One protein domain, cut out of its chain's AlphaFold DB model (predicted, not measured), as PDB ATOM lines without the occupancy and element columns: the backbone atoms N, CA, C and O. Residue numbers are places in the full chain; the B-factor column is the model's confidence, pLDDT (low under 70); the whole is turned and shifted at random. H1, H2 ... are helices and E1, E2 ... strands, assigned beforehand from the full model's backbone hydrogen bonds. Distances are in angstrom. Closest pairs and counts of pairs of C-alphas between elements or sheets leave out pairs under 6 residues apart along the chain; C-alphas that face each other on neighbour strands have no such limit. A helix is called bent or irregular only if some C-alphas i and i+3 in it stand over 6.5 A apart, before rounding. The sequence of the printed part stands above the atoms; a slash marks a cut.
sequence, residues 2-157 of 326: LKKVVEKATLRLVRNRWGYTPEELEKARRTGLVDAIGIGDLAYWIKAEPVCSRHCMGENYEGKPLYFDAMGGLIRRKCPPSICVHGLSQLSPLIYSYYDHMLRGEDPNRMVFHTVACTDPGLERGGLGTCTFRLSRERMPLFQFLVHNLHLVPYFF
ATOM      1  N   LEU A   2    -169.027 -39.805  33.828       70.88
ATOM      2  CA  LEU A   2    -168.643 -38.433  33.448       70.88
ATOM      3  C   LEU A   2    -167.855 -37.659  34.527       70.88
ATOM      4  O   LEU A   2    -166.811 -37.093  34.224       70.88
ATOM      5  N   LYS A   3    -168.279 -37.710  35.799       73.88
ATOM      6  CA  LYS A   3    -167.594 -37.031  36.920       73.88
ATOM      7  C   LYS A   3    -166.118 -37.441  37.067       73.88
ATOM      8  O   LYS A   3    -165.257 -36.579  37.165       73.88
ATOM      9  N   LYS A   4    -165.823 -38.745  36.973       77.00
ATOM     10  CA  LYS A   4    -164.447 -39.280  37.041       77.00
ATOM     11  C   LYS A   4    -163.591 -38.863  35.839       77.00
ATOM     12  O   LYS A   4    -162.379 -38.727  35.963       77.00
ATOM     13  N   VAL A   5    -164.203 -38.692  34.666       80.56
ATOM     14  CA  VAL A   5    -163.502 -38.225  33.458       80.56
ATOM     15  C   VAL A   5    -163.148 -36.744  33.587       80.56
ATOM     16  O   VAL A   5    -162.008 -36.372  33.324       80.56
ATOM     17  N   VAL A   6    -164.093 -35.922  34.053       80.38
ATOM     18  CA  VAL A   6    -163.877 -34.487  34.308       80.38
ATOM     19  C   VAL A   6    -162.796 -34.278  35.365       80.38
ATOM     20  O   VAL A   6    -161.876 -33.504  35.145       80.38
ATOM     21  N   GLU A   7    -162.847 -35.020  36.469       81.50
ATOM     22  CA  GLU A   7    -161.837 -34.967  37.530       81.50
ATOM     23  C   GLU A   7    -160.428 -35.290  37.009       81.50
ATOM     24  O   GLU A   7    -159.490 -34.522  37.219       81.50
ATOM     25  N   LYS A   8    -160.278 -36.377  36.238       84.81
ATOM     26  CA  LYS A   8    -158.995 -36.728  35.607       84.81
ATOM     27  C   LYS A   8    -158.491 -35.637  34.659       84.81
ATOM     28  O   LYS A   8    -157.288 -35.383  34.612       84.81
ATOM     29  N   ALA A   9    -159.387 -35.004  33.902       84.88
ATOM     30  CA  ALA A   9    -159.033 -33.905  33.011       84.88
ATOM     31  C   ALA A   9    -158.568 -32.664  33.792       84.88
ATOM     32  O   ALA A   9    -157.539 -32.086  33.437       84.88
ATOM     33  N   THR A  10    -159.255 -32.310  34.883       84.38
ATOM     34  CA  THR A  10    -158.858 -31.227  35.798       84.38
ATOM     35  C   THR A  10    -157.472 -31.489  36.377       84.38
ATOM     36  O   THR A  10    -156.581 -30.660  36.231       84.38
ATOM     37  N   LEU A  11    -157.236 -32.670  36.956       86.56
ATOM     38  CA  LEU A  11    -155.944 -33.015  37.558       86.56
ATOM     39  C   LEU A  11    -154.805 -33.004  36.536       86.56
ATOM     40  O   LEU A  11    -153.700 -32.547  36.832       86.56
ATOM     41  N   ARG A  12    -155.069 -33.462  35.307       88.69
ATOM     42  CA  ARG A  12    -154.099 -33.382  34.212       88.69
ATOM     43  C   ARG A  12    -153.759 -31.932  33.877       88.69
ATOM     44  O   ARG A  12    -152.576 -31.625  33.734       88.69
ATOM     45  N   LEU A  13    -154.764 -31.064  33.777       89.44
ATOM     46  CA  LEU A  13    -154.586 -29.639  33.509       89.44
ATOM     47  C   LEU A  13    -153.763 -28.960  34.612       89.44
ATOM     48  O   LEU A  13    -152.763 -28.317  34.305       89.44
ATOM     49  N   VAL A  14    -154.151 -29.153  35.875       88.56
ATOM     50  CA  VAL A  14    -153.471 -28.662  37.089       88.56
ATOM     51  C   VAL A  14    -151.996 -29.068  37.056       88.56
ATOM     52  O   VAL A  14    -151.108 -28.216  37.004       88.56
ATOM     53  N   ARG A  15    -151.728 -30.380  36.996       91.31
ATOM     54  CA  ARG A  15    -150.372 -30.939  36.990       91.31
ATOM     55  C   ARG A  15    -149.524 -30.341  35.877       91.31
ATOM     56  O   ARG A  15    -148.378 -29.958  36.094       91.31
ATOM     57  N   ASN A  16    -150.081 -30.273  34.671       93.19
ATOM     58  CA  ASN A  16    -149.359 -29.797  33.507       93.19
ATOM     59  C   ASN A  16    -149.114 -28.291  33.537       93.19
ATOM     60  O   ASN A  16    -148.019 -27.870  33.177       93.19
ATOM     61  N   ARG A  17    -150.085 -27.492  33.985       90.44
ATOM     62  CA  ARG A  17    -149.969 -26.035  34.069       90.44
ATOM     63  C   ARG A  17    -148.924 -25.605  35.090       90.44
ATOM     64  O   ARG A  17    -148.098 -24.759  34.752       90.44
ATOM     65  N   TRP A  18    -148.969 -26.184  36.291       88.94
ATOM     66  CA  TRP A  18    -148.041 -25.884  37.386       88.94
ATOM     67  C   TRP A  18    -146.722 -26.654  37.301       88.94
ATOM     68  O   TRP A  18    -145.790 -26.350  38.034       88.94
ATOM     69  N   GLY A  19    -146.608 -27.613  36.381       91.25
ATOM     70  CA  GLY A  19    -145.371 -28.361  36.188       91.25
ATOM     71  C   GLY A  19    -145.070 -29.341  37.325       91.25
ATOM     72  O   GLY A  19    -143.901 -29.650  37.548       91.25
ATOM     73  N   TYR A  20    -146.094 -29.835  38.030       92.12
ATOM     74  CA  TYR A  20    -145.927 -30.763  39.151       92.12
ATOM     75  C   TYR A  20    -145.470 -32.154  38.702       92.12
ATOM     76  O   TYR A  20    -145.913 -32.659  37.661       92.12
ATOM     77  N   THR A  21    -144.629 -32.792  39.521       91.44
ATOM     78  CA  THR A  21    -144.456 -34.252  39.525       91.44
ATOM     79  C   THR A  21    -145.681 -34.930  40.161       91.44
ATOM     80  O   THR A  21    -146.496 -34.256  40.803       91.44
ATOM     81  N   PRO A  22    -145.862 -36.253  40.000       90.12
ATOM     82  CA  PRO A  22    -146.927 -36.979  40.693       90.12
ATOM     83  C   PRO A  22    -146.896 -36.790  42.218       90.12
ATOM     84  O   PRO A  22    -147.940 -36.584  42.831       90.12
ATOM     85  N   GLU A  23    -145.708 -36.783  42.821       91.44
ATOM     86  CA  GLU A  23    -145.520 -36.630  44.267       91.44
ATOM     87  C   GLU A  23    -145.849 -35.206  44.736       91.44
ATOM     88  O   GLU A  23    -146.445 -35.020  45.796       91.44
ATOM     89  N   GLU A  24    -145.474 -34.189  43.955       91.12
ATOM     90  CA  GLU A  24    -145.811 -32.787  44.232       91.12
ATOM     91  C   GLU A  24    -147.316 -32.534  44.111       91.12
ATOM     92  O   GLU A  24    -147.886 -31.840  44.951       91.12
ATOM     93  N   LEU A  25    -147.973 -33.137  43.111       89.50
ATOM     94  CA  LEU A  25    -149.424 -33.058  42.970       89.50
ATOM     95  C   LEU A  25    -150.124 -33.686  44.179       89.50
ATOM     96  O   LEU A  25    -151.044 -33.085  44.722       89.50
ATOM     97  N   GLU A  26    -149.669 -34.855  44.633       89.75
ATOM     98  CA  GLU A  26    -150.238 -35.507  45.815       89.75
ATOM     99  C   GLU A  26    -150.073 -34.642  47.070       89.75
ATOM    100  O   GLU A  26    -151.022 -34.460  47.830       89.75
ATOM    101  N   LYS A  27    -148.900 -34.022  47.261       90.56
ATOM    102  CA  LYS A  27    -148.683 -33.052  48.347       90.56
ATOM    103  C   LYS A  27    -149.641 -31.862  48.248       90.56
ATOM    104  O   LYS A  27    -150.229 -31.488  49.259       90.56
ATOM    105  N   ALA A  28    -149.817 -31.297  47.054       86.44
ATOM    106  CA  ALA A  28    -150.688 -30.144  46.824       86.44
ATOM    107  C   ALA A  28    -152.171 -30.449  47.099       86.44
ATOM    108  O   ALA A  28    -152.915 -29.565  47.514       86.44
ATOM    109  N   ARG A  29    -152.602 -31.701  46.910       86.81
ATOM    110  CA  ARG A  29    -153.984 -32.135  47.169       86.81
ATOM    111  C   ARG A  29    -154.310 -32.352  48.643       86.81
ATOM    112  O   ARG A  29    -155.479 -32.334  49.005       86.81
ATOM    113  N   ARG A  30    -153.311 -32.495  49.520       86.62
ATOM    114  CA  ARG A  30    -153.540 -32.758  50.956       86.62
ATOM    115  C   ARG A  30    -154.397 -31.699  51.647       86.62
ATOM    116  O   ARG A  30    -155.096 -32.025  52.597       86.62
ATOM    117  N   THR A  31    -154.331 -30.449  51.192       76.50
ATOM    118  CA  THR A  31    -155.107 -29.339  51.766       76.50
ATOM    119  C   THR A  31    -156.509 -29.210  51.167       76.50
ATOM    120  O   THR A  31    -157.283 -28.380  51.628       76.50
ATOM    121  N   GLY A  32    -156.833 -29.967  50.114       78.56
ATOM    122  CA  GLY A  32    -158.091 -29.855  49.373       78.56
ATOM    123  C   GLY A  32    -158.215 -28.608  48.489       78.56
ATOM    124  O   GLY A  32    -159.124 -28.549  47.672       78.56
ATOM    125  N   LEU A  33    -157.299 -27.632  48.561       76.12
ATOM    126  CA  LEU A  33    -157.396 -26.382  47.785       76.12
ATOM    127  C   LEU A  33    -157.348 -26.618  46.267       76.12
ATOM    128  O   LEU A  33    -158.024 -25.932  45.506       76.12
ATOM    129  N   VAL A  34    -156.577 -27.612  45.821       78.75
ATOM    130  CA  VAL A  34    -156.550 -28.041  44.412       78.75
ATOM    131  C   VAL A  34    -157.890 -28.648  43.989       78.75
ATOM    132  O   VAL A  34    -158.294 -28.505  42.837       78.75
ATOM    133  N   ASP A  35    -158.580 -29.312  44.914       74.31
ATOM    134  CA  ASP A  35    -159.875 -29.948  44.675       74.31
ATOM    135  C   ASP A  35    -161.051 -28.956  44.848       74.31
ATOM    136  O   ASP A  35    -162.146 -29.223  44.356       74.31
ATOM    137  N   ALA A  36    -160.819 -27.792  45.476       70.94
ATOM    138  CA  ALA A  36    -161.803 -26.722  45.678       70.94
ATOM    139  C   ALA A  36    -162.343 -26.132  44.372       70.94
ATOM    140  O   ALA A  36    -163.438 -25.570  44.352       70.94
ATOM    141  N   ILE A  37    -161.550 -26.196  43.298       71.31
ATOM    142  CA  ILE A  37    -161.844 -25.519  42.034       71.31
ATOM    143  C   ILE A  37    -161.902 -26.556  40.925       71.31
ATOM    144  O   ILE A  37    -160.888 -27.013  40.395       71.31
ATOM    145  N   GLY A  38    -163.123 -26.938  40.564       75.81
ATOM    146  CA  GLY A  38    -163.369 -27.862  39.475       75.81
ATOM    147  C   GLY A  38    -163.293 -27.183  38.108       75.81
ATOM    148  O   GLY A  38    -163.387 -25.966  37.963       75.81
ATOM    149  N   ILE A  39    -163.236 -27.994  37.048       76.12
ATOM    150  CA  ILE A  39    -163.360 -27.507  35.662       76.12
ATOM    151  C   ILE A  39    -164.647 -26.690  35.445       76.12
ATOM    152  O   ILE A  39    -164.661 -25.767  34.634       76.12
ATOM    153  N   GLY A  40    -165.725 -27.011  36.171       82.31
ATOM    154  CA  GLY A  40    -166.985 -26.265  36.108       82.31
ATOM    155  C   GLY A  40    -166.878 -24.844  36.666       82.31
ATOM    156  O   GLY A  40    -167.592 -23.956  36.201       82.31
ATOM    157  N   ASP A  41    -165.959 -24.607  37.602       86.31
ATOM    158  CA  ASP A  41    -165.752 -23.300  38.224       86.31
ATOM    159  C   ASP A  41    -165.016 -22.331  37.304       86.31
ATOM    160  O   ASP A  41    -165.202 -21.124  37.422       86.31
ATOM    161  N   LEU A  42    -164.303 -22.837  36.291       87.94
ATOM    162  CA  LEU A  42    -163.693 -22.023  35.231       87.94
ATOM    163  C   LEU A  42    -164.724 -21.229  34.407       87.94
ATOM    164  O   LEU A  42    -164.354 -20.316  33.668       87.94
ATOM    165  N   ALA A  43    -166.010 -21.588  34.505       92.25
ATOM    166  CA  ALA A  43    -167.122 -20.848  33.914       92.25
ATOM    167  C   ALA A  43    -167.546 -19.619  34.733       92.25
ATOM    168  O   ALA A  43    -168.445 -18.899  34.303       92.25
ATOM    169  N   TYR A  44    -166.934 -19.378  35.891       94.31
ATOM    170  CA  TYR A  44    -167.250 -18.273  36.785       94.31
ATOM    171  C   TYR A  44    -166.031 -17.376  36.974       94.31
ATOM    172  O   TYR A  44    -164.894 -17.845  37.002       94.31
ATOM    173  N   TRP A  45    -166.282 -16.079  37.118       95.94
ATOM    174  CA  TRP A  45    -165.296 -15.141  37.640       95.94
ATOM    175  C   TRP A  45    -165.681 -14.702  39.047       95.94
ATOM    176  O   TRP A  45    -166.852 -14.739  39.443       95.94
ATOM    177  N   ILE A  46    -164.677 -14.242  39.776       96.81
ATOM    178  CA  ILE A  46    -164.858 -13.446  40.979       96.81
ATOM    179  C   ILE A  46    -164.803 -11.983  40.538       96.81
ATOM    180  O   ILE A  46    -163.850 -11.559  39.883       96.81
ATOM    181  N   LYS A  47    -165.828 -11.207  40.867       97.12
ATOM    182  CA  LYS A  47    -165.950  -9.796  40.506       97.12
ATOM    183  C   LYS A  47    -165.888  -8.941  41.760       97.12
ATOM    184  O   LYS A  47    -166.697  -9.120  42.666       97.12
ATOM    185  N   ALA A  48    -164.948  -8.005  41.792       96.94
ATOM    186  CA  ALA A  48    -164.855  -6.964  42.803       96.94
ATOM    187  C   ALA A  48    -165.421  -5.657  42.227       96.94
ATOM    188  O   ALA A  48    -164.730  -4.938  41.503       96.94
ATOM    189  N   GLU A  49    -166.689  -5.377  42.525       95.50
ATOM    190  CA  GLU A  49    -167.407  -4.184  42.065       95.50
ATOM    191  C   GLU A  49    -167.152  -2.996  43.001       95.50
ATOM    192  O   GLU A  49    -167.373  -3.128  44.206       95.50
ATOM    193  N   PRO A  50    -166.722  -1.830  42.497       94.44
ATOM    194  CA  PRO A  50    -166.657  -0.606  43.282       94.44
ATOM    195  C   PRO A  50    -168.069  -0.152  43.665       94.44
ATOM    196  O   PRO A  50    -168.852   0.251  42.814       94.44
ATOM    197  N   VAL A  51    -168.394  -0.197  44.957       92.69
ATOM    198  CA  VAL A  51    -169.706   0.225  45.489       92.69
ATOM    199  C   VAL A  51    -169.679   1.618  46.109       92.69
ATOM    200  O   VAL A  51    -170.720   2.210  46.369       92.69
ATOM    201  N   CYS A  52    -168.486   2.144  46.366       90.81
ATOM    202  CA  CYS A  52    -168.265   3.526  46.767       90.81
ATOM    203  C   CYS A  52    -166.854   3.910  46.346       90.81
ATOM    204  O   CYS A  52    -165.898   3.263  46.765       90.81
ATOM    205  N   SER A  53    -166.714   4.934  45.511       92.12
ATOM    206  CA  SER A  53    -165.413   5.401  45.039       92.12
ATOM    207  C   SER A  53    -165.379   6.920  45.014       92.12
ATOM    208  O   SER A  53    -166.301   7.560  44.511       92.12
ATOM    209  N   ARG A  54    -164.323   7.502  45.584       91.44
ATOM    210  CA  ARG A  54    -164.077   8.947  45.605       91.44
ATOM    211  C   ARG A  54    -162.602   9.192  45.340       91.44
ATOM    212  O   ARG A  54    -161.763   8.710  46.097       91.44
ATOM    213  N   HIS A  55    -162.299   9.929  44.273       91.94
ATOM    214  CA  HIS A  55    -160.928  10.287  43.880       91.94
ATOM    215  C   HIS A  55    -159.980   9.077  43.716       91.94
ATOM    216  O   HIS A  55    -158.782   9.169  43.964       91.94
ATOM    217  N   CYS A  56    -160.496   7.910  43.308       90.44
ATOM    218  CA  CYS A  56    -159.667   6.717  43.130       90.44
ATOM    219  C   CYS A  56    -158.736   6.859  41.913       90.44
ATOM    220  O   CYS A  56    -159.186   6.776  40.772       90.44
ATOM    221  N   MET A  57    -157.425   6.978  42.159       87.44
ATOM    222  CA  MET A  57    -156.403   7.029  41.101       87.44
ATOM    223  C   MET A  57    -156.404   5.784  40.201       87.44
ATOM    224  O   MET A  57    -156.140   5.882  39.010       87.44
ATOM    225  N   GLY A  58    -156.752   4.612  40.742       84.94
ATOM    226  CA  GLY A  58    -156.819   3.367  39.971       84.94
ATOM    227  C   GLY A  58    -158.030   3.259  39.036       84.94
ATOM    228  O   GLY A  58    -158.314   2.161  38.573       84.94
ATOM    229  N   GLU A  59    -158.791   4.341  38.841       86.00
ATOM    230  CA  GLU A  59    -159.996   4.395  38.002       86.00
ATOM    231  C   GLU A  59    -161.049   3.317  38.315       86.00
ATOM    232  O   GLU A  59    -161.827   2.915  37.450       86.00
ATOM    233  N   ASN A  60    -161.090   2.843  39.561       88.31
ATOM    234  CA  ASN A  60    -162.109   1.904  40.012       88.31
ATOM    235  C   ASN A  60    -163.307   2.721  40.492       88.31
ATOM    236  O   ASN A  60    -163.257   3.332  41.557       88.31
ATOM    237  N   TYR A  61    -164.361   2.768  39.689       88.44
ATOM    238  CA  TYR A  61    -165.647   3.393  39.995       88.44
ATOM    239  C   TYR A  61    -166.779   2.497  39.480       88.44
ATOM    240  O   TYR A  61    -166.510   1.458  38.878       88.44
ATOM    241  N   GLU A  62    -168.030   2.861  39.752       86.69
ATOM    242  CA  GLU A  62    -169.194   2.049  39.382       86.69
ATOM    243  C   GLU A  62    -169.171   1.669  37.889       86.69
ATOM    244  O   GLU A  62    -168.986   2.521  37.015       86.69
ATOM    245  N   GLY A  63    -169.286   0.371  37.591       86.38
ATOM    246  CA  GLY A  63    -169.185  -0.162  36.229       86.38
ATOM    247  C   GLY A  63    -167.760  -0.461  35.741       86.38
ATOM    248  O   GLY A  63    -167.600  -1.036  34.660       86.38
ATOM    249  N   LYS A  64    -166.722  -0.154  36.531       92.00
ATOM    250  CA  LYS A  64    -165.319  -0.551  36.293       92.00
ATOM    251  C   LYS A  64    -164.793  -1.506  37.385       92.00
ATOM    252  O   LYS A  64    -163.942  -1.120  38.187       92.00
ATOM    253  N   PRO A  65    -165.270  -2.762  37.429       94.69
ATOM    254  CA  PRO A  65    -164.807  -3.762  38.389       94.69
ATOM    255  C   PRO A  65    -163.449  -4.379  38.060       94.69
ATOM    256  O   PRO A  65    -162.977  -4.376  36.920       94.69
ATOM    257  N   LEU A  66    -162.869  -5.008  39.083       96.19
ATOM    258  CA  LEU A  66    -161.777  -5.960  38.919       96.19
ATOM    259  C   LEU A  66    -162.352  -7.370  38.786       96.19
ATOM    260  O   LEU A  66    -163.240  -7.764  39.541       96.19
ATOM    261  N   TYR A  67    -161.819  -8.138  37.841       96.06
ATOM    262  CA  TYR A  67    -162.222  -9.520  37.612       96.06
ATOM    263  C   TYR A  67    -161.064 -10.466  37.881       96.06
ATOM    264  O   TYR A  67    -159.957 -10.265  37.377       96.06
ATOM    265  N   PHE A  68    -161.357 -11.541  38.595       96.38
ATOM    266  CA  PHE A  68    -160.447 -12.643  38.844       96.38
ATOM    267  C   PHE A  68    -161.035 -13.931  38.277       96.38
ATOM    268  O   PHE A  68    -162.253 -14.114  38.238       96.38
ATOM    269  N   ASP A  69    -160.171 -14.819  37.808       92.44
ATOM    270  CA  ASP A  69    -160.559 -16.182  37.487       92.44
ATOM    271  C   ASP A  69    -160.928 -16.952  38.763       92.44
ATOM    272  O   ASP A  69    -160.807 -16.447  39.884       92.44
ATOM    273  N   ALA A  70    -161.398 -18.185  38.591       87.62
ATOM    274  CA  ALA A  70    -161.796 -19.016  39.715       87.62
ATOM    275  C   ALA A  70    -160.664 -19.215  40.734       87.62
ATOM    276  O   ALA A  70    -160.973 -19.395  41.898       87.62
ATOM    277  N   MET A  71    -159.390 -19.133  40.327       85.75
ATOM    278  CA  MET A  71    -158.212 -19.289  41.187       85.75
ATOM    279  C   MET A  71    -157.662 -17.954  41.709       85.75
ATOM    280  O   MET A  71    -156.552 -17.914  42.246       85.75
ATOM    281  N   GLY A  72    -158.416 -16.859  41.577       90.38
ATOM    282  CA  GLY A  72    -158.010 -15.548  42.079       90.38
ATOM    283  C   GLY A  72    -156.957 -14.868  41.204       90.38
ATOM    284  O   GLY A  72    -156.373 -13.860  41.600       90.38
ATOM    285  N   GLY A  73    -156.701 -15.393  40.003       92.25
ATOM    286  CA  GLY A  73    -155.830 -14.782  39.010       92.25
ATOM    287  C   GLY A  73    -156.520 -13.607  38.320       92.25
ATOM    288  O   GLY A  73    -157.613 -13.741  37.782       92.25
ATOM    289  N   LEU A  74    -155.883 -12.438  38.295       94.62
ATOM    290  CA  LEU A  74    -156.468 -11.239  37.698       94.62
ATOM    291  C   LEU A  74    -156.669 -11.378  36.173       94.62
ATOM    292  O   LEU A  74    -155.722 -11.583  35.405       94.62
ATOM    293  N   ILE A  75    -157.894 -11.148  35.697       94.00
ATOM    294  CA  ILE A  75    -158.242 -11.126  34.272       94.00
ATOM    295  C   ILE A  75    -157.940  -9.735  33.701       94.00
ATOM    296  O   ILE A  75    -158.832  -8.925  33.459       94.00
ATOM    297  N   ARG A  76    -156.653  -9.461  33.456       90.88
ATOM    298  CA  ARG A  76    -156.122  -8.134  33.065       90.88
ATOM    299  C   ARG A  76    -156.940  -7.400  31.997       90.88
ATOM    300  O   ARG A  76    -157.305  -6.254  32.196       90.88
ATOM    301  N   ARG A  77    -157.305  -8.075  30.900       90.69
ATOM    302  CA  ARG A  77    -158.073  -7.487  29.775       90.69
ATOM    303  C   ARG A  77    -159.493  -7.016  30.122       90.69
ATOM    304  O   ARG A  77    -160.165  -6.443  29.276       90.69
ATOM    305  N   LYS A  78    -159.984  -7.368  31.309       91.12
ATOM    306  CA  LYS A  78    -161.305  -7.003  31.832       91.12
ATOM    307  C   LYS A  78    -161.227  -5.970  32.954       91.12
ATOM    308  O   LYS A  78    -162.272  -5.498  33.382       91.12
ATOM    309  N   CYS A  79    -160.023  -5.650  33.418       92.00
ATOM    310  CA  CYS A  79    -159.779  -4.691  34.484       92.00
ATOM    311  C   CYS A  79    -159.318  -3.346  33.890       92.00
ATOM    312  O   CYS A  79    -158.899  -3.313  32.726       92.00
ATOM    313  N   PRO A  80    -159.365  -2.247  34.663       88.94
ATOM    314  CA  PRO A  80    -158.804  -0.967  34.245       88.94
ATOM    315  C   PRO A  80    -157.309  -1.072  33.876       88.94
ATOM    316  O   PRO A  80    -156.612  -1.949  34.399       88.94
ATOM    317  N   PRO A  81    -156.790  -0.178  33.009       85.69
ATOM    318  CA  PRO A  81    -155.385  -0.198  32.590       85.69
ATOM    319  C   PRO A  81    -154.387  -0.060  33.745       85.69
ATOM    320  O   PRO A  81    -153.302  -0.638  33.694       85.69
ATOM    321  N   SER A  82    -154.761   0.687  34.787       86.00
ATOM    322  CA  SER A  82    -153.984   0.860  36.014       86.00
ATOM    323  C   SER A  82    -154.763   0.301  37.197       86.00
ATOM    324  O   SER A  82    -155.936   0.616  37.383       86.00
ATOM    325  N   ILE A  83    -154.118  -0.538  38.009       88.62
ATOM    326  CA  ILE A  83    -154.738  -1.164  39.179       88.62
ATOM    327  C   ILE A  83    -153.892  -0.827  40.393       88.62
ATOM    328  O   ILE A  83    -152.725  -1.206  40.489       88.62
ATOM    329  N   CYS A  84    -154.497  -0.123  41.343       90.38
ATOM    330  CA  CYS A  84    -153.822   0.259  42.571       90.38
ATOM    331  C   CYS A  84    -153.612  -0.963  43.482       90.38
ATOM    332  O   CYS A  84    -154.573  -1.626  43.887       90.38
ATOM    333  N   VAL A  85    -152.359  -1.219  43.873       91.44
ATOM    334  CA  VAL A  85    -151.991  -2.320  44.783       91.44
ATOM    335  C   VAL A  85    -152.678  -2.210  46.150       91.44
ATOM    336  O   VAL A  85    -153.013  -3.222  46.765       91.44
ATOM    337  N   HIS A  86    -152.971  -0.991  46.607       90.19
ATOM    338  CA  HIS A  86    -153.656  -0.728  47.875       90.19
ATOM    339  C   HIS A  86    -155.142  -1.101  47.867       90.19
ATOM    340  O   HIS A  86    -155.719  -1.304  48.929       90.19
ATOM    341  N   GLY A  87    -155.773  -1.187  46.693       91.06
ATOM    342  CA  GLY A  87    -157.106  -1.776  46.546       91.06
ATOM    343  C   GLY A  87    -157.017  -3.287  46.356       91.06
ATOM    344  O   GLY A  87    -157.671  -4.045  47.068       91.06
ATOM    345  N   LEU A  88    -156.139  -3.721  45.446       93.00
ATOM    346  CA  LEU A  88    -155.966  -5.125  45.068       93.00
ATOM    347  C   LEU A  88    -155.578  -6.022  46.252       93.00
ATOM    348  O   LEU A  88    -156.171  -7.081  46.441       93.00
ATOM    349  N   SER A  89    -154.620  -5.588  47.075       91.75
ATOM    350  CA  SER A  89    -154.155  -6.345  48.249       91.75
ATOM    351  C   SER A  89    -155.274  -6.661  49.242       91.75
ATOM    352  O   SER A  89    -155.262  -7.722  49.861       91.75
ATOM    353  N   GLN A  90    -156.271  -5.779  49.362       91.69
ATOM    354  CA  GLN A  90    -157.347  -5.918  50.347       91.69
ATOM    355  C   GLN A  90    -158.400  -6.949  49.935       91.69
ATOM    356  O   GLN A  90    -159.172  -7.395  50.775       91.69
ATOM    357  N   LEU A  91    -158.418  -7.357  48.663       93.88
ATOM    358  CA  LEU A  91    -159.334  -8.378  48.152       93.88
ATOM    359  C   LEU A  91    -158.864  -9.802  48.470       93.88
ATOM    360  O   LEU A  91    -159.686 -10.712  48.498       93.88
ATOM    361  N   SER A  92    -157.569 -10.002  48.741       92.44
ATOM    362  CA  SER A  92    -156.995 -11.335  48.970       92.44
ATOM    363  C   SER A  92    -157.685 -12.102  50.115       92.44
ATOM    364  O   SER A  92    -158.128 -13.226  49.870       92.44
ATOM    365  N   PRO A  93    -157.907 -11.522  51.316       91.38
ATOM    366  CA  PRO A  93    -158.623 -12.225  52.385       91.38
ATOM    367  C   PRO A  93    -160.055 -12.631  52.001       91.38
ATOM    368  O   PRO A  93    -160.507 -13.712  52.371       91.38
ATOM    369  N   LEU A  94    -160.762 -11.809  51.215       93.25
ATOM    370  CA  LEU A  94    -162.128 -12.115  50.772       93.25
ATOM    371  C   LEU A  94    -162.135 -13.232  49.720       93.25
ATOM    372  O   LEU A  94    -163.038 -14.061  49.715       93.25
ATOM    373  N   ILE A  95    -161.119 -13.292  48.855       93.94
ATOM    374  CA  ILE A  95    -160.950 -14.391  47.894       93.94
ATOM    375  C   ILE A  95    -160.666 -15.717  48.626       93.94
ATOM    376  O   ILE A  95    -161.175 -16.760  48.222       93.94
ATOM    377  N   TYR A  96    -159.931 -15.699  49.743       91.88
ATOM    378  CA  TYR A  96    -159.790 -16.895  50.584       91.88
ATOM    379  C   TYR A  96    -161.102 -17.302  51.258       91.88
ATOM    380  O   TYR A  96    -161.421 -18.490  51.279       91.88
ATOM    381  N   SER A  97    -161.898 -16.341  51.737       92.19
ATOM    382  CA  SER A  97    -163.254 -16.624  52.229       92.19
ATOM    383  C   SER A  97    -164.122 -17.252  51.133       92.19
ATOM    384  O   SER A  97    -164.873 -18.187  51.396       92.19
ATOM    385  N   TYR A  98    -163.978 -16.795  49.886       92.94
ATOM    386  CA  TYR A  98    -164.653 -17.385  48.734       92.94
ATOM    387  C   TYR A  98    -164.261 -18.860  48.548       92.94
ATOM    388  O   TYR A  98    -165.141 -19.694  48.336       92.94
ATOM    389  N   TYR A  99    -162.974 -19.208  48.674       91.12
ATOM    390  CA  TYR A  99    -162.536 -20.607  48.590       91.12
ATOM    391  C   TYR A  99    -163.079 -21.470  49.719       91.12
ATOM    392  O   TYR A  99    -163.450 -22.612  49.460       91.12
ATOM    393  N   ASP A 100    -163.157 -20.939  50.938       91.50
ATOM    394  CA  ASP A 100    -163.715 -21.674  52.074       91.50
ATOM    395  C   ASP A 100    -165.183 -22.061  51.827       91.50
ATOM    396  O   ASP A 100    -165.537 -23.235  51.928       91.50
ATOM    397  N   HIS A 101    -166.020 -21.125  51.367       91.62
ATOM    398  CA  HIS A 101    -167.406 -21.448  51.002       91.62
ATOM    399  C   HIS A 101    -167.486 -22.485  49.875       91.62
ATOM    400  O   HIS A 101    -168.267 -23.432  49.967       91.62
ATOM    401  N   MET A 102    -166.651 -22.354  48.839       88.19
ATOM    402  CA  MET A 102    -166.603 -23.324  47.742       88.19
ATOM    403  C   MET A 102    -166.226 -24.732  48.236       88.19
ATOM    404  O   MET A 102    -166.878 -25.705  47.858       88.19
ATOM    405  N   LEU A 103    -165.232 -24.845  49.124       87.44
ATOM    406  CA  LEU A 103    -164.806 -26.106  49.745       87.44
ATOM    407  C   LEU A 103    -165.913 -26.762  50.577       87.44
ATOM    408  O   LEU A 103    -166.010 -27.987  50.628       87.44
ATOM    409  N   ARG A 104    -166.771 -25.950  51.198       89.12
ATOM    410  CA  ARG A 104    -167.929 -26.402  51.983       89.12
ATOM    411  C   ARG A 104    -169.160 -26.708  51.122       89.12
ATOM    412  O   ARG A 104    -170.171 -27.165  51.648       89.12
ATOM    413  N   GLY A 105    -169.088 -26.481  49.806       87.44
ATOM    414  CA  GLY A 105    -170.223 -26.627  48.890       87.44
ATOM    415  C   GLY A 105    -171.302 -25.556  49.079       87.44
ATOM    416  O   GLY A 105    -172.449 -25.758  48.680       87.44
ATOM    417  N   GLU A 106    -170.949 -24.434  49.701       91.44
ATOM    418  CA  GLU A 106    -171.829 -23.303  49.965       91.44
ATOM    419  C   GLU A 106    -171.752 -22.266  48.830       91.44
ATOM    420  O   GLU A 106    -170.801 -22.227  48.050       91.44
ATOM    421  N   ASP A 107    -172.767 -21.403  48.724       91.12
ATOM    422  CA  ASP A 107    -172.743 -20.287  47.775       91.12
ATOM    423  C   ASP A 107    -171.862 -19.148  48.321       91.12
ATOM    424  O   ASP A 107    -172.248 -18.515  49.310       91.12
ATOM    425  N   PRO A 108    -170.722 -18.819  47.683       92.25
ATOM    426  CA  PRO A 108    -169.838 -17.764  48.167       92.25
ATOM    427  C   PRO A 108    -170.469 -16.367  48.084       92.25
ATOM    428  O   PRO A 108    -169.996 -15.444  48.738       92.25
ATOM    429  N   ASN A 109    -171.571 -16.176  47.348       94.88
ATOM    430  CA  ASN A 109    -172.310 -14.910  47.389       94.88
ATOM    431  C   ASN A 109    -173.020 -14.660  48.732       94.88
ATOM    432  O   ASN A 109    -173.544 -13.569  48.946       94.88
ATOM    433  N   ARG A 110    -173.038 -15.644  49.641       92.94
ATOM    434  CA  ARG A 110    -173.604 -15.530  50.995       92.94
ATOM    435  C   ARG A 110    -172.570 -15.161  52.063       92.94
ATOM    436  O   ARG A 110    -172.905 -15.147  53.245       92.94
ATOM    437  N   MET A 111    -171.331 -14.868  51.665       92.50
ATOM    438  CA  MET A 111    -170.279 -14.411  52.571       92.50
ATOM    439  C   MET A 111    -170.701 -13.169  53.358       92.50
ATOM    440  O   MET A 111    -171.129 -12.166  52.787       92.50
ATOM    441  N   VAL A 112    -170.481 -13.193  54.673       89.12
ATOM    442  CA  VAL A 112    -170.676 -12.010  55.527       89.12
ATOM    443  C   VAL A 112    -169.668 -10.923  55.146       89.12
ATOM    444  O   VAL A 112    -170.042  -9.782  54.876       89.12
ATOM    445  N   PHE A 113    -168.392 -11.293  55.023       90.19
ATOM    446  CA  PHE A 113    -167.312 -10.403  54.600       90.19
ATOM    447  C   PHE A 113    -167.204 -10.358  53.073       90.19
ATOM    448  O   PHE A 113    -166.272 -10.884  52.477       90.19
ATOM    449  N   HIS A 114    -168.182  -9.727  52.433       92.00
ATOM    450  CA  HIS A 114    -168.223  -9.557  50.979       92.00
ATOM    451  C   HIS A 114    -167.819  -8.142  50.544       92.00
ATOM    452  O   HIS A 114    -167.790  -7.854  49.354       92.00
ATOM    453  N   THR A 115    -167.492  -7.248  51.477       92.94
ATOM    454  CA  THR A 115    -167.122  -5.854  51.202       92.94
ATOM    455  C   THR A 115    -165.814  -5.478  51.876       92.94
ATOM    456  O   THR A 115    -165.583  -5.837  53.031       92.94
ATOM    457  N   VAL A 116    -164.975  -4.708  51.187       92.69
ATOM    458  CA  VAL A 116    -163.709  -4.219  51.740       92.69
ATOM    459  C   VAL A 116    -163.326  -2.869  51.146       92.69
ATOM    460  O   VAL A 116    -163.380  -2.662  49.934       92.69
ATOM    461  N   ALA A 117    -162.927  -1.930  52.000       91.38
ATOM    462  CA  ALA A 117    -162.321  -0.673  51.563       91.38
ATOM    463  C   ALA A 117    -160.839  -0.871  51.207       91.38
ATOM    464  O   ALA A 117    -160.177  -1.736  51.788       91.38
ATOM    465  N   CYS A 118    -160.273  -0.040  50.332       91.19
ATOM    466  CA  CYS A 118    -158.819   0.075  50.193       91.19
ATOM    467  C   CYS A 118    -158.175   0.589  51.503       91.19
ATOM    468  O   CYS A 118    -158.848   0.801  52.519       91.19
ATOM    469  N   THR A 119    -156.850   0.719  51.538       89.94
ATOM    470  CA  THR A 119    -156.152   1.213  52.741       89.94
ATOM    471  C   THR A 119    -156.295   2.722  52.953       89.94
ATOM    472  O   THR A 119    -156.195   3.180  54.089       89.94
ATOM    473  N   ASP A 120    -156.528   3.483  51.881       90.38
ATOM    474  CA  ASP A 120    -156.617   4.945  51.908       90.38
ATOM    475  C   ASP A 120    -157.999   5.414  52.425       90.38
ATOM    476  O   ASP A 120    -159.044   4.921  51.969       90.38
ATOM    477  N   PRO A 121    -158.033   6.342  53.402       89.12
ATOM    478  CA  PRO A 121    -159.267   6.790  54.045       89.12
ATOM    479  C   PRO A 121    -160.044   7.841  53.227       89.12
ATOM    480  O   PRO A 121    -161.175   8.181  53.589       89.12
ATOM    481  N   GLY A 122    -159.470   8.342  52.129       91.12
ATOM    482  CA  GLY A 122    -160.019   9.389  51.272       91.12
ATOM    483  C   GLY A 122    -159.591  10.807  51.665       91.12
ATOM    484  O   GLY A 122    -159.079  11.045  52.759       91.12
ATOM    485  N   LEU A 123    -159.849  11.755  50.757       91.31
ATOM    486  CA  LEU A 123    -159.412  13.156  50.854       91.31
ATOM    487  C   LEU A 123    -159.865  13.857  52.143       91.31
ATOM    488  O   LEU A 123    -159.053  14.471  52.826       91.31
ATOM    489  N   GLU A 124    -161.129  13.673  52.534       88.06
ATOM    490  CA  GLU A 124    -161.716  14.245  53.762       88.06
ATOM    491  C   GLU A 124    -160.992  13.830  55.055       88.06
ATOM    492  O   GLU A 124    -161.239  14.375  56.124       88.06
ATOM    493  N   ARG A 125    -160.132  12.811  54.977       89.12
ATOM    494  CA  ARG A 125    -159.377  12.243  56.097       89.12
ATOM    495  C   ARG A 125    -157.868  12.362  55.886       89.12
ATOM    496  O   ARG A 125    -157.119  11.608  56.492       89.12
ATOM    497  N   GLY A 126    -157.422  13.257  55.002       88.25
ATOM    498  CA  GLY A 126    -156.005  13.473  54.695       88.25
ATOM    499  C   GLY A 126    -155.374  12.415  53.781       88.25
ATOM    500  O   GLY A 126    -154.160  12.420  53.595       88.25
ATOM    501  N   GLY A 127    -156.173  11.499  53.226       90.06
ATOM    502  CA  GLY A 127    -155.747  10.570  52.181       90.06
ATOM    503  C   GLY A 127    -155.843  11.179  50.781       90.06
ATOM    504  O   GLY A 127    -156.081  12.373  50.616       90.06
ATOM    505  N   LEU A 128    -155.687  10.345  49.754       90.88
ATOM    506  CA  LEU A 128    -155.754  10.777  48.353       90.88
ATOM    507  C   LEU A 128    -157.067  10.376  47.683       90.88
ATOM    508  O   LEU A 128    -157.572  11.082  46.814       90.88
ATOM    509  N   GLY A 129    -157.644   9.245  48.088       90.88
ATOM    510  CA  GLY A 129    -158.856   8.720  47.478       90.88
ATOM    511  C   GLY A 129    -159.227   7.362  48.039       90.88
ATOM    512  O   GLY A 129    -158.370   6.576  48.420       90.88
ATOM    513  N   THR A 130    -160.517   7.054  48.072       91.38
ATOM    514  CA  THR A 130    -161.015   5.818  48.677       91.38
ATOM    515  C   THR A 130    -161.876   5.031  47.703       91.38
ATOM    516  O   THR A 130    -162.559   5.603  46.853       91.38
ATOM    517  N   CYS A 131    -161.823   3.707  47.811       92.38
ATOM    518  CA  CYS A 131    -162.643   2.790  47.035       92.38
ATOM    519  C   CYS A 131    -163.041   1.602  47.910       92.38
ATOM    520  O   CYS A 131    -162.185   0.947  48.506       92.38
ATOM    521  N   THR A 132    -164.336   1.322  47.993       92.94
ATOM    522  CA  THR A 132    -164.899   0.127  48.620       92.94
ATOM    523  C   THR A 132    -165.362  -0.826  47.540       92.94
ATOM    524  O   THR A 132    -166.165  -0.459  46.685       92.94
ATOM    525  N   PHE A 133    -164.851  -2.048  47.594       94.56
ATOM    526  CA  PHE A 133    -165.216  -3.124  46.693       94.56
ATOM    527  C   PHE A 133    -166.227  -4.047  47.358       94.56
ATOM    528  O   PHE A 133    -166.113  -4.334  48.548       94.56
ATOM    529  N   ARG A 134    -167.167  -4.560  46.567       94.25
ATOM    530  CA  ARG A 134    -168.015  -5.701  46.893       94.25
ATOM    531  C   ARG A 134    -167.608  -6.890  46.033       94.25
ATOM    532  O   ARG A 134    -167.614  -6.793  44.808       94.25
ATOM    533  N   LEU A 135    -167.268  -8.002  46.669       95.56
ATOM    534  CA  LEU A 135    -166.960  -9.259  46.009       95.56
ATOM    535  C   LEU A 135    -168.245 -10.030  45.701       95.56
ATOM    536  O   LEU A 135    -169.151 -10.111  46.526       95.56
ATOM    537  N   SER A 136    -168.302 -10.614  44.512       95.62
ATOM    538  CA  SER A 136    -169.375 -11.507  44.080       95.62
ATOM    539  C   SER A 136    -168.832 -12.558  43.119       95.62
ATOM    540  O   SER A 136    -167.777 -12.388  42.505       95.62
ATOM    541  N   ARG A 137    -169.564 -13.659  42.984       95.06
ATOM    542  CA  ARG A 137    -169.337 -14.713  42.002       95.06
ATOM    543  C   ARG A 137    -170.402 -14.620  40.929       95.06
ATOM    544  O   ARG A 137    -171.594 -14.717  41.218       95.06
ATOM    545  N   GLU A 138    -169.967 -14.527  39.683       95.25
ATOM    546  CA  GLU A 138    -170.858 -14.435  38.532       95.25
ATOM    547  C   GLU A 138    -170.408 -15.405  37.440       95.25
ATOM    548  O   GLU A 138    -169.217 -15.686  37.263       95.25
ATOM    549  N   ARG A 139    -171.374 -15.930  36.685       95.06
ATOM    550  CA  ARG A 139    -171.085 -16.791  35.541       95.06
ATOM    551  C   ARG A 139    -170.580 -15.943  34.377       95.06
ATOM    552  O   ARG A 139    -171.202 -14.951  34.003       95.06
ATOM    553  N   MET A 140    -169.484 -16.368  33.761       95.06
ATOM    554  CA  MET A 140    -168.950 -15.726  32.568       95.06
ATOM    555  C   MET A 140    -169.921 -15.886  31.385       95.06
ATOM    556  O   MET A 140    -170.427 -16.989  31.147       95.06
ATOM    557  N   PRO A 141    -170.112 -14.839  30.560       95.00
ATOM    558  CA  PRO A 141    -170.705 -14.999  29.237       95.00
ATOM    559  C   PRO A 141    -169.913 -16.016  28.404       95.00
ATOM    560  O   PRO A 141    -168.682 -16.037  28.473       95.00
ATOM    561  N   LEU A 142    -170.591 -16.814  27.569       93.00
ATOM    562  CA  LEU A 142    -169.967 -17.926  26.832       93.00
ATOM    563  C   LEU A 142    -168.724 -17.494  26.039       93.00
ATOM    564  O   LEU A 142    -167.677 -18.131  26.126       93.00
ATOM    565  N   PHE A 143    -168.802 -16.374  25.321       93.31
ATOM    566  CA  PHE A 143    -167.660 -15.843  24.577       93.31
ATOM    567  C   PHE A 143    -166.476 -15.484  25.494       93.31
ATOM    568  O   PHE A 143    -165.327 -15.794  25.184       93.31
ATOM    569  N   GLN A 144    -166.743 -14.884  26.658       93.50
ATOM    570  CA  GLN A 144    -165.702 -14.540  27.632       93.50
ATOM    571  C   GLN A 144    -165.060 -15.784  28.238       93.50
ATOM    572  O   GLN A 144    -163.838 -15.809  28.383       93.50
ATOM    573  N   PHE A 145    -165.862 -16.812  28.524       92.75
ATOM    574  CA  PHE A 145    -165.387 -18.115  28.977       92.75
ATOM    575  C   PHE A 145    -164.428 -18.748  27.961       92.75
ATOM    576  O   PHE A 145    -163.317 -19.128  28.332       92.75
ATOM    577  N   LEU A 146    -164.819 -18.803  26.683       91.31
ATOM    578  CA  LEU A 146    -164.000 -19.388  25.616       91.31
ATOM    579  C   LEU A 146    -162.676 -18.631  25.444       91.31
ATOM    580  O   LEU A 146    -161.606 -19.235  25.477       91.31
ATOM    581  N   VAL A 147    -162.735 -17.300  25.336       91.50
ATOM    582  CA  VAL A 147    -161.539 -16.458  25.166       91.50
ATOM    583  C   VAL A 147    -160.635 -16.510  26.400       91.50
ATOM    584  O   VAL A 147    -159.413 -16.485  26.273       91.50
ATOM    585  N   HIS A 148    -161.198 -16.574  27.611       90.50
ATOM    586  CA  HIS A 148    -160.407 -16.659  28.841       90.50
ATOM    587  C   HIS A 148    -159.664 -17.978  28.938       90.50
ATOM    588  O   HIS A 148    -158.454 -17.980  29.145       90.50
ATOM    589  N   ASN A 149    -160.363 -19.087  28.737       90.25
ATOM    590  CA  ASN A 149    -159.814 -20.409  28.993       90.25
ATOM    591  C   ASN A 149    -158.969 -20.957  27.833       90.25
ATOM    592  O   ASN A 149    -158.311 -21.980  28.004       90.25
ATOM    593  N   LEU A 150    -158.886 -20.262  26.691       91.00
ATOM    594  CA  LEU A 150    -158.035 -20.670  25.565       91.00
ATOM    595  C   LEU A 150    -156.564 -20.864  25.975       91.00
ATOM    596  O   LEU A 150    -155.904 -21.794  25.517       91.00
ATOM    597  N   HIS A 151    -156.065 -20.045  26.904       88.69
ATOM    598  CA  HIS A 151    -154.694 -20.153  27.409       88.69
ATOM    599  C   HIS A 151    -154.432 -21.440  28.225       88.69
ATOM    600  O   HIS A 151    -153.276 -21.773  28.484       88.69
ATOM    601  N   LEU A 152    -155.484 -22.161  28.638       89.75
ATOM    602  CA  LEU A 152    -155.389 -23.443  29.340       89.75
ATOM    603  C   LEU A 152    -155.251 -24.631  28.382       89.75
ATOM    604  O   LEU A 152    -154.712 -25.665  28.775       89.75
ATOM    605  N   VAL A 153    -155.682 -24.478  27.123       90.38
ATOM    606  CA  VAL A 153    -155.720 -25.557  26.122       90.38
ATOM    607  C   VAL A 153    -154.374 -26.276  25.956       90.38
ATOM    608  O   VAL A 153    -154.367 -27.510  26.002       90.38
ATOM    609  N   PRO A 154    -153.222 -25.580  25.849       93.06
ATOM    610  CA  PRO A 154    -151.932 -26.252  25.713       93.06
ATOM    611  C   PRO A 154    -151.625 -27.212  26.866       93.06
ATOM    612  O   PRO A 154    -151.019 -28.257  26.646       93.06
ATOM    613  N   TYR A 155    -152.080 -26.913  28.085       91.38
ATOM    614  CA  TYR A 155    -151.771 -27.714  29.269       91.38
ATOM    615  C   TYR A 155    -152.582 -29.010  29.360       91.38
ATOM    616  O   TYR A 155    -152.232 -29.891  30.142       91.38
ATOM    617  N   PHE A 156    -153.592 -29.224  28.514       88.00
ATOM    618  CA  PHE A 156    -154.144 -30.573  28.347       88.00
ATOM    619  C   PHE A 156    -153.134 -31.519  27.682       88.00
ATOM    620  O   PHE A 156    -153.129 -32.718  27.966       88.00
ATOM    621  N   PHE A 157    -152.225 -31.000  26.857       90.62
ATOM    622  CA  PHE A 157    -151.318 -31.810  26.041       90.62
ATOM    623  C   PHE A 157    -149.863 -31.723  26.499       90.62
ATOM    624  O   PHE A 157    -149.168 -32.736  26.505       90.62
TER     625      PHE A 157
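What this domain is: This is residues 2 to 157 of the 326 residues of an uncharacterized protein of Actinobacteria bacterium (UniProt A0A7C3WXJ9). A strongly twisted slab of four strands, with the long E1 and E4 side by side in its middle and the short E2 and E3 at its edges, has H3 packed over one face. Beyond one end of this slab lies a small group of helices, H1 and H2, which H4 joins by leading away from the end of E4 and packing its residues 152 to 157 on H1. The 156 printed residues hold four named helices and four named strands in the order H1 H2 E1 E2 H3 E3 E4 H4. The class is mixed, helices and strands, and the sheet, in the order E2 E1 E4 E3, is antiparallel throughout. The whole is compact, with a radius of gyration of the C-alphas of 17.3 A, yet elongated, spanning 55 by 29 by 26 A.

How they stand to each other: H1, residues 2 to 18, and H2, residues 22 to 29, are close but not clearly touching; their closest C-alphas, of Arg 15 and Leu 25, are 6.4 A apart. E1, residues 44 to 54, forms a hairpin with E2, residues 66 to 68; N 48 and O 66 are within hydrogen-bond range at 2.8 A. E4, residues 130 to 139, is the antiparallel neighbour of E1, with N 47 and O 136 at 2.8 A. E3, residues 115 to 117, forms a hairpin with E4, with N 116 and O 133 at 2.9 A. H3, residues 85 to 103, is on the sheet at a height over the sheet of 8.4 A, making two layers, a helix on one face of a sheet. It lies over E4, only just slantwise at 31 degrees on the local plane. The closest C-alphas of H3 and E3, those of Gln 90 and Val 116, are 6.7 A apart. H4, residues 142 to 157, is not on the sheet; it touches H1 with residues 152 to 157 alone, closest at the C-alphas of Leu 13 and Phe 156, 5.3 A. The lines of H1 and H4 are only just about perpendicular, at 72 degrees. Every O i to N i+4 pair is within hydrogen-bond range in H1 and H2, against 10 of 15 in H3 and 5 of 12 in H4, where 9 of 13 O i to N i+3 pairs are.

Where its parts are: H1 begins at C-alpha 2, (-168.643, -38.433, 33.448), and is 24.4 A long; H2 follows. E1 measures 28.8 A from C-alpha 44 at (-167.250, -18.273, 36.785), and E2 is short. H3, 27.5 A, has a kink of 26 degrees near residue 94 and is only just irregular: C-alphas 90 and 93 are 6.7 A apart. After E3, E4 measures 28.0 A. H4, 23.3 A, ends at C-alpha 157, (-151.318, -31.810, 26.041); it has a kink of 53 degrees near residue 151 and is only just irregular, C-alphas 151 and 154 being 6.9 A apart.

The domain as a whole: The two C-alphas farthest apart, of Leu 2 and Gly 126, are 57.5 A apart. The printed part has no cut. The links H1 to H2 and E4 to H4 are tight; the other five are long. The mean pLDDT of the printed part is 89.6, and no printed residue is under 70.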